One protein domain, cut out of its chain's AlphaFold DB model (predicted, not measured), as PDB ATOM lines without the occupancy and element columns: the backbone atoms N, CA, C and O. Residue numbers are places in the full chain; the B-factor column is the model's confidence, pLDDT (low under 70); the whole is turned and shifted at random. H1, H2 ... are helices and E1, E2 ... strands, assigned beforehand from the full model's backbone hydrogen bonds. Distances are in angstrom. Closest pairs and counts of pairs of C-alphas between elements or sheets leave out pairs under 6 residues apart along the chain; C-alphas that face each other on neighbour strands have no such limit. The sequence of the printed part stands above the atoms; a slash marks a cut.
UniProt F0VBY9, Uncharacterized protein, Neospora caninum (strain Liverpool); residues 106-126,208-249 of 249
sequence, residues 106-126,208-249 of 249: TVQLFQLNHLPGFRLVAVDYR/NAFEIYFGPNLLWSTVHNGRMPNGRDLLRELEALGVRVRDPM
ATOM      1  N   THR A 106      62.823 -32.930  12.572       41.28
ATOM      2  CA  THR A 106      62.819 -33.967  11.530       41.28
ATOM      3  C   THR A 106      62.079 -35.197  12.062       41.28
ATOM      4  O   THR A 106      62.639 -36.268  12.253       41.28
ATOM      5  N   VAL A 107      60.807 -35.010  12.405       46.94
ATOM      6  CA  VAL A 107      59.857 -36.079  12.672       46.94
ATOM      7  C   VAL A 107      59.604 -36.706  11.309       46.94
ATOM      8  O   VAL A 107      59.377 -35.971  10.342       46.94
ATOM      9  N   GLN A 108      59.575 -38.032  11.205       44.78
ATOM     10  CA  GLN A 108      58.742 -38.645  10.171       44.78
ATOM     11  C   GLN A 108      57.296 -38.294  10.518       44.78
ATOM     12  O   GLN A 108      56.575 -39.034  11.181       44.78
ATOM     13  N   LEU A 109      56.926 -37.065  10.175       47.03
ATOM     14  CA  LEU A 109      55.626 -36.481  10.391       47.03
ATOM     15  C   LEU A 109      54.720 -37.207   9.406       47.03
ATOM     16  O   LEU A 109      54.546 -36.788   8.265       47.03
ATOM     17  N   PHE A 110      54.145 -38.321   9.849       50.09
ATOM     18  CA  PHE A 110      52.884 -38.772   9.296       50.09
ATOM     19  C   PHE A 110      51.860 -37.698   9.669       50.09
ATOM     20  O   PHE A 110      51.180 -37.781  10.689       50.09
ATOM     21  N   GLN A 111      51.808 -36.618   8.884       46.75
ATOM     22  CA  GLN A 111      50.686 -35.698   8.929       46.75
ATOM     23  C   GLN A 111      49.483 -36.471   8.408       46.75
ATOM     24  O   GLN A 111      49.318 -36.683   7.207       46.75
ATOM     25  N   LEU A 112      48.634 -36.920   9.330       52.41
ATOM     26  CA  LEU A 112      47.273 -37.282   8.985       52.41
ATOM     27  C   LEU A 112      46.600 -35.979   8.529       52.41
ATOM     28  O   LEU A 112      46.135 -35.194   9.349       52.41
ATOM     29  N   ASN A 113      46.587 -35.730   7.214       46.12
ATOM     30  CA  ASN A 113      46.088 -34.501   6.565       46.12
ATOM     31  C   ASN A 113      44.639 -34.109   6.932       46.12
ATOM     32  O   ASN A 113      44.168 -33.049   6.538       46.12
ATOM     33  N   HIS A 114      43.918 -34.952   7.673       55.19
ATOM     34  CA  HIS A 114      42.538 -34.752   8.110       55.19
ATOM     35  C   HIS A 114      42.406 -34.280   9.569       55.19
ATOM     36  O   HIS A 114      41.294 -34.058  10.040       55.19
ATOM     37  N   LEU A 115      43.517 -34.110  10.290       53.44
ATOM     38  CA  LEU A 115      43.538 -33.723  11.698       53.44
ATOM     39  C   LEU A 115      44.390 -32.443  11.868       53.44
ATOM     40  O   LEU A 115      45.595 -32.522  12.128       53.44
ATOM     41  N   PRO A 116      43.806 -31.238  11.686       47.47
ATOM     42  CA  PRO A 116      44.538 -29.978  11.828       47.47
ATOM     43  C   PRO A 116      44.938 -29.744  13.294       47.47
ATOM     44  O   PRO A 116      44.091 -29.761  14.183       47.47
ATOM     45  N   GLY A 117      46.237 -29.539  13.545       53.62
ATOM     46  CA  GLY A 117      46.806 -29.327  14.889       53.62
ATOM     47  C   GLY A 117      47.430 -30.567  15.545       53.62
ATOM     48  O   GLY A 117      47.898 -30.488  16.678       53.62
ATOM     49  N   PHE A 118      47.472 -31.704  14.847       58.28
ATOM     50  CA  PHE A 118      47.945 -32.971  15.397       58.28
ATOM     51  C   PHE A 118      49.400 -33.223  15.000       58.28
ATOM     52  O   PHE A 118      49.750 -33.225  13.819       58.28
ATOM     53  N   ARG A 119      50.264 -33.444  15.997       58.09
ATOM     54  CA  ARG A 119      51.680 -33.763  15.792       58.09
ATOM     55  C   ARG A 119      51.998 -35.071  16.496       58.09
ATOM     56  O   ARG A 119      52.167 -35.102  17.710       58.09
ATOM     57  N   LEU A 120      52.049 -36.146  15.721       61.16
ATOM     58  CA  LEU A 120      52.463 -37.455  16.200       61.16
ATOM     59  C   LEU A 120      53.992 -37.494  16.132       61.16
ATOM     60  O   LEU A 120      54.567 -37.420  15.046       61.16
ATOM     61  N   VAL A 121      54.646 -37.508  17.293       63.91
ATOM     62  CA  VAL A 121      56.108 -37.580  17.382       63.91
ATOM     63  C   VAL A 121      56.471 -39.010  17.737       63.91
ATOM     64  O   VAL A 121      56.213 -39.452  18.853       63.91
ATOM     65  N   ALA A 122      57.034 -39.728  16.767       65.19
ATOM     66  CA  ALA A 122      57.734 -40.975  17.025       65.19
ATOM     67  C   ALA A 122      59.172 -40.621  17.409       65.19
ATOM     68  O   ALA A 122      59.880 -39.982  16.626       65.19
ATOM     69  N   VAL A 123      59.572 -40.978  18.626       66.06
ATOM     70  CA  VAL A 123      60.949 -40.786  19.085       66.06
ATOM     71  C   VAL A 123      61.640 -42.141  19.112       66.06
ATOM     72  O   VAL A 123      61.222 -43.026  19.861       66.06
ATOM     73  N   ASP A 124      62.687 -42.290  18.303       65.94
ATOM     74  CA  ASP A 124      63.542 -43.472  18.334       65.94
ATOM     75  C   ASP A 124      64.301 -43.512  19.656       65.94
ATOM     76  O   ASP A 124      65.005 -42.566  20.024       65.94
ATOM     77  N   TYR A 125      64.171 -44.620  20.377       67.69
ATOM     78  CA  TYR A 125      64.850 -44.779  21.647       67.69
ATOM     79  C   TYR A 125      66.357 -44.917  21.429       67.69
ATOM     80  O   TYR A 125      66.834 -45.882  20.826       67.69
ATOM     81  N   ARG A 126      67.141 -43.964  21.943       68.38
ATOM     82  CA  ARG A 126      68.592 -44.142  22.010       68.38
ATOM     83  C   ARG A 126      68.927 -45.063  23.186       68.38
ATOM     84  O   ARG A 126      68.553 -44.743  24.315       68.38
ATOM     85  N   ASN A 208      63.806 -51.822  19.384       63.16
ATOM     86  CA  ASN A 208      62.997 -51.009  18.468       63.16
ATOM     87  C   ASN A 208      61.837 -50.394  19.274       63.16
ATOM     88  O   ASN A 208      60.664 -50.565  18.950       63.16
ATOM     89  N   ALA A 209      62.187 -49.786  20.406       71.12
ATOM     90  CA  ALA A 209      61.317 -49.038  21.243       71.12
ATOM     91  C   ALA A 209      61.146 -47.708  20.556       71.12
ATOM     92  O   ALA A 209      62.099 -47.000  20.233       71.12
ATOM     93  N   PHE A 210      59.899 -47.384  20.355       79.00
ATOM     94  CA  PHE A 210      59.479 -46.039  20.099       79.00
ATOM     95  C   PHE A 210      58.282 -45.773  20.981       79.00
ATOM     96  O   PHE A 210      57.537 -46.672  21.413       79.00
ATOM     97  N   GLU A 211      58.126 -44.496  21.228       82.56
ATOM     98  CA  GLU A 211      57.035 -43.955  21.990       82.56
ATOM     99  C   GLU A 211      56.298 -42.966  21.105       82.56
ATOM    100  O   GLU A 211      56.907 -42.239  20.315       82.56
ATOM    101  N   ILE A 212      54.975 -42.997  21.208       84.06
ATOM    102  CA  ILE A 212      54.083 -42.075  20.528       84.06
ATOM    103  C   ILE A 212      53.496 -41.161  21.587       84.06
ATOM    104  O   ILE A 212      52.887 -41.626  22.552       84.06
ATOM    105  N   TYR A 213      53.631 -39.861  21.363       81.62
ATOM    106  CA  TYR A 213      53.091 -38.827  22.235       81.62
ATOM    107  C   TYR A 213      51.955 -38.055  21.553       81.62
ATOM    108  O   TYR A 213      51.987 -37.812  20.344       81.62
ATOM    109  N   PHE A 214      50.974 -37.640  22.354       77.88
ATOM    110  CA  PHE A 214      49.927 -36.682  22.015       77.88
ATOM    111  C   PHE A 214      50.039 -35.453  22.916       77.88
ATOM    112  O   PHE A 214      49.572 -35.441  24.061       77.88
ATOM    113  N   GLY A 215      50.696 -34.412  22.400       77.94
ATOM    114  CA  GLY A 215      51.075 -33.256  23.209       77.94
ATOM    115  C   GLY A 215      51.957 -33.703  24.387       77.94
ATOM    116  O   GLY A 215      52.989 -34.323  24.139       77.94
ATOM    117  N   PRO A 216      51.570 -33.426  25.649       77.12
ATOM    118  CA  PRO A 216      52.312 -33.875  26.828       77.12
ATOM    119  C   PRO A 216      51.987 -35.316  27.266       77.12
ATOM    120  O   PRO A 216      52.619 -35.819  28.190       77.12
ATOM    121  N   ASN A 217      50.999 -35.977  26.653       79.75
ATOM    122  CA  ASN A 217      50.530 -37.292  27.089       79.75
ATOM    123  C   ASN A 217      51.187 -38.407  26.267       79.75
ATOM    124  O   ASN A 217      51.221 -38.340  25.039       79.75
ATOM    125  N   LEU A 218      51.672 -39.455  26.931       83.50
ATOM    126  CA  LEU A 218      52.128 -40.679  26.273       83.50
ATOM    127  C   LEU A 218      50.903 -41.452  25.759       83.50
ATOM    128  O   LEU A 218      50.078 -41.876  26.562       83.50
ATOM    129  N   LEU A 219      50.788 -41.641  24.441       88.75
ATOM    130  CA  LEU A 219      49.751 -42.493  23.845       88.75
ATOM    131  C   LEU A 219      50.167 -43.958  23.841       88.75
ATOM    132  O   LEU A 219      49.359 -44.841  24.092       88.75
ATOM    133  N   TRP A 220      51.419 -44.234  23.479       89.94
ATOM    134  CA  TRP A 220      51.885 -45.606  23.331       89.94
ATOM    135  C   TRP A 220      53.365 -45.713  23.642       89.94
ATOM    136  O   TRP A 220      54.162 -44.943  23.116       89.94
ATOM    137  N   SER A 221      53.740 -46.723  24.423       86.31
ATOM    138  CA  SER A 221      55.127 -47.163  24.563       86.31
ATOM    139  C   SER A 221      55.215 -48.636  24.193       86.31
ATOM    140  O   SER A 221      54.535 -49.490  24.769       86.31
ATOM    141  N   THR A 222      56.049 -48.937  23.204       85.25
ATOM    142  CA  THR A 222      56.338 -50.320  22.793       85.25
ATOM    143  C   THR A 222      57.092 -51.098  23.862       85.25
ATOM    144  O   THR A 222      56.913 -52.309  23.954       85.25
ATOM    145  N   VAL A 223      57.863 -50.412  24.712       81.56
ATOM    146  CA  VAL A 223      58.532 -51.016  25.873       81.56
ATOM    147  C   VAL A 223      57.501 -51.539  26.865       81.56
ATOM    148  O   VAL A 223      57.624 -52.658  27.350       81.56
ATOM    149  N   HIS A 224      56.457 -50.751  27.131       84.56
ATOM    150  CA  HIS A 224      55.420 -51.129  28.087       84.56
ATOM    151  C   HIS A 224      54.472 -52.201  27.533       84.56
ATOM    152  O   HIS A 224      54.109 -53.138  28.237       84.56
ATOM    153  N   ASN A 225      54.091 -52.083  26.258       87.69
ATOM    154  CA  ASN A 225      53.102 -52.967  25.640       87.69
ATOM    155  C   ASN A 225      53.700 -54.230  24.995       87.69
ATOM    156  O   ASN A 225      52.954 -55.131  24.616       87.69
ATOM    157  N   GLY A 226      55.023 -54.294  24.809       84.56
ATOM    158  CA  GLY A 226      55.719 -55.434  24.199       84.56
ATOM    159  C   GLY A 226      55.387 -55.679  22.721       84.56
ATOM    160  O   GLY A 226      55.722 -56.733  22.182       84.56
ATOM    161  N   ARG A 227      54.705 -54.739  22.053       86.88
ATOM    162  CA  ARG A 227      54.275 -54.860  20.654       86.88
ATOM    163  C   ARG A 227      54.117 -53.505  19.973       86.88
ATOM    164  O   ARG A 227      53.889 -52.489  20.631       86.88
ATOM    165  N   MET A 228      54.159 -53.525  18.643       85.25
ATOM    166  CA  MET A 228      53.790 -52.384  17.802       85.25
ATOM    167  C   MET A 228      52.308 -52.003  18.024       85.25
ATOM    168  O   MET A 228      51.467 -52.899  18.186       85.25
ATOM    169  N   PRO A 229      51.975 -50.699  18.053       87.69
ATOM    170  CA  PRO A 229      50.604 -50.227  18.123       87.69
ATOM    171  C   PRO A 229      49.882 -50.555  16.822       87.69
ATOM    172  O   PRO A 229      50.406 -50.338  15.728       87.69
ATOM    173  N   ASN A 230      48.650 -51.028  16.939       89.88
ATOM    174  CA  ASN A 230      47.718 -51.060  15.824       89.88
ATOM    175  C   ASN A 230      46.920 -49.751  15.801       89.88
ATOM    176  O   ASN A 230      46.771 -49.089  16.828       89.88
ATOM    177  N   GLY A 231      46.311 -49.410  14.660       85.94
ATOM    178  CA  GLY A 231      45.464 -48.212  14.559       85.94
ATOM    179  C   GLY A 231      44.361 -48.161  15.627       85.94
ATOM    180  O   GLY A 231      44.109 -47.111  16.202       85.94
ATOM    181  N   ARG A 232      43.779 -49.317  15.977       88.31
ATOM    182  CA  ARG A 232      42.772 -49.440  17.048       88.31
ATOM    183  C   ARG A 232      43.295 -49.077  18.436       88.31
ATOM    184  O   ARG A 232      42.535 -48.538  19.230       88.31
ATOM    185  N   ASP A 233      44.558 -49.377  18.729       90.56
ATOM    186  CA  ASP A 233      45.145 -49.054  20.030       90.56
ATOM    187  C   ASP A 233      45.319 -47.545  20.170       90.56
ATOM    188  O   ASP A 233      44.915 -46.962  21.169       90.56
ATOM    189  N   LEU A 234      45.828 -46.901  19.116       88.75
ATOM    190  CA  LEU A 234      45.983 -45.449  19.081       88.75
ATOM    191  C   LEU A 234      44.634 -44.734  19.177       88.75
ATOM    192  O   LEU A 234      44.523 -43.757  19.910       88.75
ATOM    193  N   LEU A 235      43.604 -45.230  18.481       87.81
ATOM    194  CA  LEU A 235      42.244 -44.687  18.577       87.81
ATOM    195  C   LEU A 235      41.691 -44.799  20.000       87.81
ATOM    196  O   LEU A 235      41.153 -43.826  20.513       87.81
ATOM    197  N   ARG A 236      41.875 -45.947  20.660       89.50
ATOM    198  CA  ARG A 236      41.405 -46.163  22.033       89.50
ATOM    199  C   ARG A 236      42.083 -45.227  23.035       89.50
ATOM    200  O   ARG A 236      41.407 -44.680  23.901       89.50
ATOM    201  N   GLU A 237      43.393 -45.041  22.919       90.06
ATOM    202  CA  GLU A 237      44.152 -44.128  23.785       90.06
ATOM    203  C   GLU A 237      43.773 -42.661  23.519       90.06
ATOM    204  O   GLU A 237      43.622 -41.868  24.446       90.06
ATOM    205  N   LEU A 238      43.511 -42.295  22.260       87.00
ATOM    206  CA  LEU A 238      42.989 -40.973  21.900       87.00
ATOM    207  C   LEU A 238      41.572 -40.731  22.450       87.00
ATOM    208  O   LEU A 238      41.301 -39.659  22.993       87.00
ATOM    209  N   GLU A 239      40.681 -41.718  22.357       89.06
ATOM    210  CA  GLU A 239      39.333 -41.657  22.934       89.06
ATOM    211  C   GLU A 239      39.374 -41.530  24.462       89.06
ATOM    212  O   GLU A 239      38.602 -40.753  25.028       89.06
ATOM    213  N   ALA A 240      40.303 -42.227  25.126       89.75
ATOM    214  CA  ALA A 240      40.527 -42.114  26.569       89.75
ATOM    215  C   ALA A 240      40.970 -40.699  26.985       89.75
ATOM    216  O   ALA A 240      40.608 -40.230  28.064       89.75
ATOM    217  N   LEU A 241      41.680 -39.987  26.105       85.44
ATOM    218  CA  LEU A 241      42.030 -38.573  26.269       85.44
ATOM    219  C   LEU A 241      40.893 -37.608  25.875       85.44
ATOM    220  O   LEU A 241      41.073 -36.391  25.908       85.44
ATOM    221  N   GLY A 242      39.716 -38.122  25.503       87.00
ATOM    222  CA  GLY A 242      38.547 -37.330  25.118       87.00
ATOM    223  C   GLY A 242      38.563 -36.836  23.668       87.00
ATOM    224  O   GLY A 242      37.698 -36.044  23.283       87.00
ATOM    225  N   VAL A 243      39.510 -37.296  22.845       83.06
ATOM    226  CA  VAL A 243      39.565 -36.961  21.419       83.06
ATOM    227  C   VAL A 243      38.552 -37.826  20.677       83.06
ATOM    228  O   VAL A 243      38.741 -39.026  20.500       83.06
ATOM    229  N   ARG A 244      37.458 -37.217  20.211       80.88
ATOM    230  CA  ARG A 244      36.491 -37.908  19.351       80.88
ATOM    231  C   ARG A 244      37.022 -37.960  17.926       80.88
ATOM    232  O   ARG A 244      36.940 -36.970  17.199       80.88
ATOM    233  N   VAL A 245      37.546 -39.112  17.524       71.19
ATOM    234  CA  VAL A 245      37.871 -39.366  16.120       71.19
ATOM    235  C   VAL A 245      36.561 -39.626  15.388       71.19
ATOM    236  O   VAL A 245      35.802 -40.527  15.734       71.19
ATOM    237  N   ARG A 246      36.235 -38.769  14.421       73.94
ATOM    238  CA  ARG A 246      35.053 -38.959  13.584       73.94
ATOM    239  C   ARG A 246      35.374 -40.101  12.625       73.94
ATOM    240  O   ARG A 246      36.356 -39.983  11.896       73.94
ATOM    241  N   ASP A 247      34.584 -41.173  12.657       66.06
ATOM    242  CA  ASP A 247      34.772 -42.303  11.745       66.06
ATOM    243  C   ASP A 247      34.828 -41.778  10.301       66.06
ATOM    244  O   ASP A 247      33.886 -41.092   9.871       66.06
ATOM    245  N   PRO A 248      35.926 -42.025   9.564       57.34
ATOM    246  CA  PRO A 248      35.970 -41.743   8.144       57.34
ATOM    247  C   PRO A 248      35.108 -42.806   7.460       57.34
ATOM    248  O   PRO A 248      35.585 -43.888   7.129       57.34
ATOM    249  N   MET A 249      33.812 -42.513   7.354       45.66
ATOM    250  CA  MET A 249      32.869 -43.263   6.522       45.66
ATOM    251  C   MET A 249      33.319 -43.244   5.063       45.66
ATOM    252  O   MET A 249      33.682 -42.144   4.582       45.66
TER     253      MET A 249
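This is residues 106 to 126 and 208 to 249 of the 249 residues of an uncharacterized protein of Neospora caninum (strain Liverpool) (UniProt F0VBY9). A small sheet of three short strands, E1, E2 and E3, has the helix H2 packed over E3 near one edge, while a one-turn helix, H1, follows directly on the end of E3. Before E1, the unnamed residues 106 to 119 make a long loop that folds back into that strand. The printed part has 63 residues, with three named strands and then two named helices in the order E1, E2, E3, H1, H2; the sheet's order is E1, E2, E3, antiparallel throughout. The class is mixed, helices and strands, with 29 of the 63 residues in named elements, under half. The whole is compact, with a radius of gyration of the C-alphas of 12.0 A and spans of 36 by 25 by 22 A.

Strand E1, residues 120 to 124, is an edge strand and the antiparallel neighbour of E2, residues 210 to 214, at 156 degrees between their directions; N 123 and O 211 are within hydrogen-bond range at 3.4 A. E2, the inner strand, forms a hairpin with the edge strand E3, residues 217 to 221, at 155 degrees, with N 212 and O 220 at 2.8 A and N 217 and O 214 at 3.0 A. E1 and E3 are apart. Helix H1, residues 222 to 225, only grazes the sheet; its closest C-alphas to E2 are those of Thr 222 and Phe 210, 6.0 A apart. Helix H2, residues 231 to 240, is on the sheet at a height of 9.6 A. It lies over E3, where 6 of its C-alphas fall, and only just not over E2, where 2 fall. On the local plane H2 and E3 stand at 31 degrees, only just slantwise to the strands. The closest C-alphas of E3 and H2 are those of Leu 219 and Glu 237, 5.8 A apart. H1 and H2 are apart. In H2 every O i to N i+4 pair is within hydrogen-bond range; H1 is too short for such a pair, and its one O i to N i+3 pair is not within range.

E1 begins at C-alpha 120, (52.463, -37.455, 16.200), and is 12.8 A long. E2 is 13.5 A long, E3 11.2 A and H1 5.1 A. H2 is 14.3 A long, from C-alpha 231 at (45.464, -48.212, 14.559) to C-alpha 240 at (40.527, -42.114, 26.569).

The two C-alphas farthest apart, those of Arg 126 and Met 249, are 38.9 A apart. Residues 127 to 207 are not printed, and C-alphas 126 and 208 are 9.5 A apart across this cut, which lies in the link from E1 to E2. The links E2 to E3, E3 to H1 and H1 to H2 are tight. Mean pLDDT of the printed part is 72.9; residues 106 to 126, 208 and 247 to 249 are under 70.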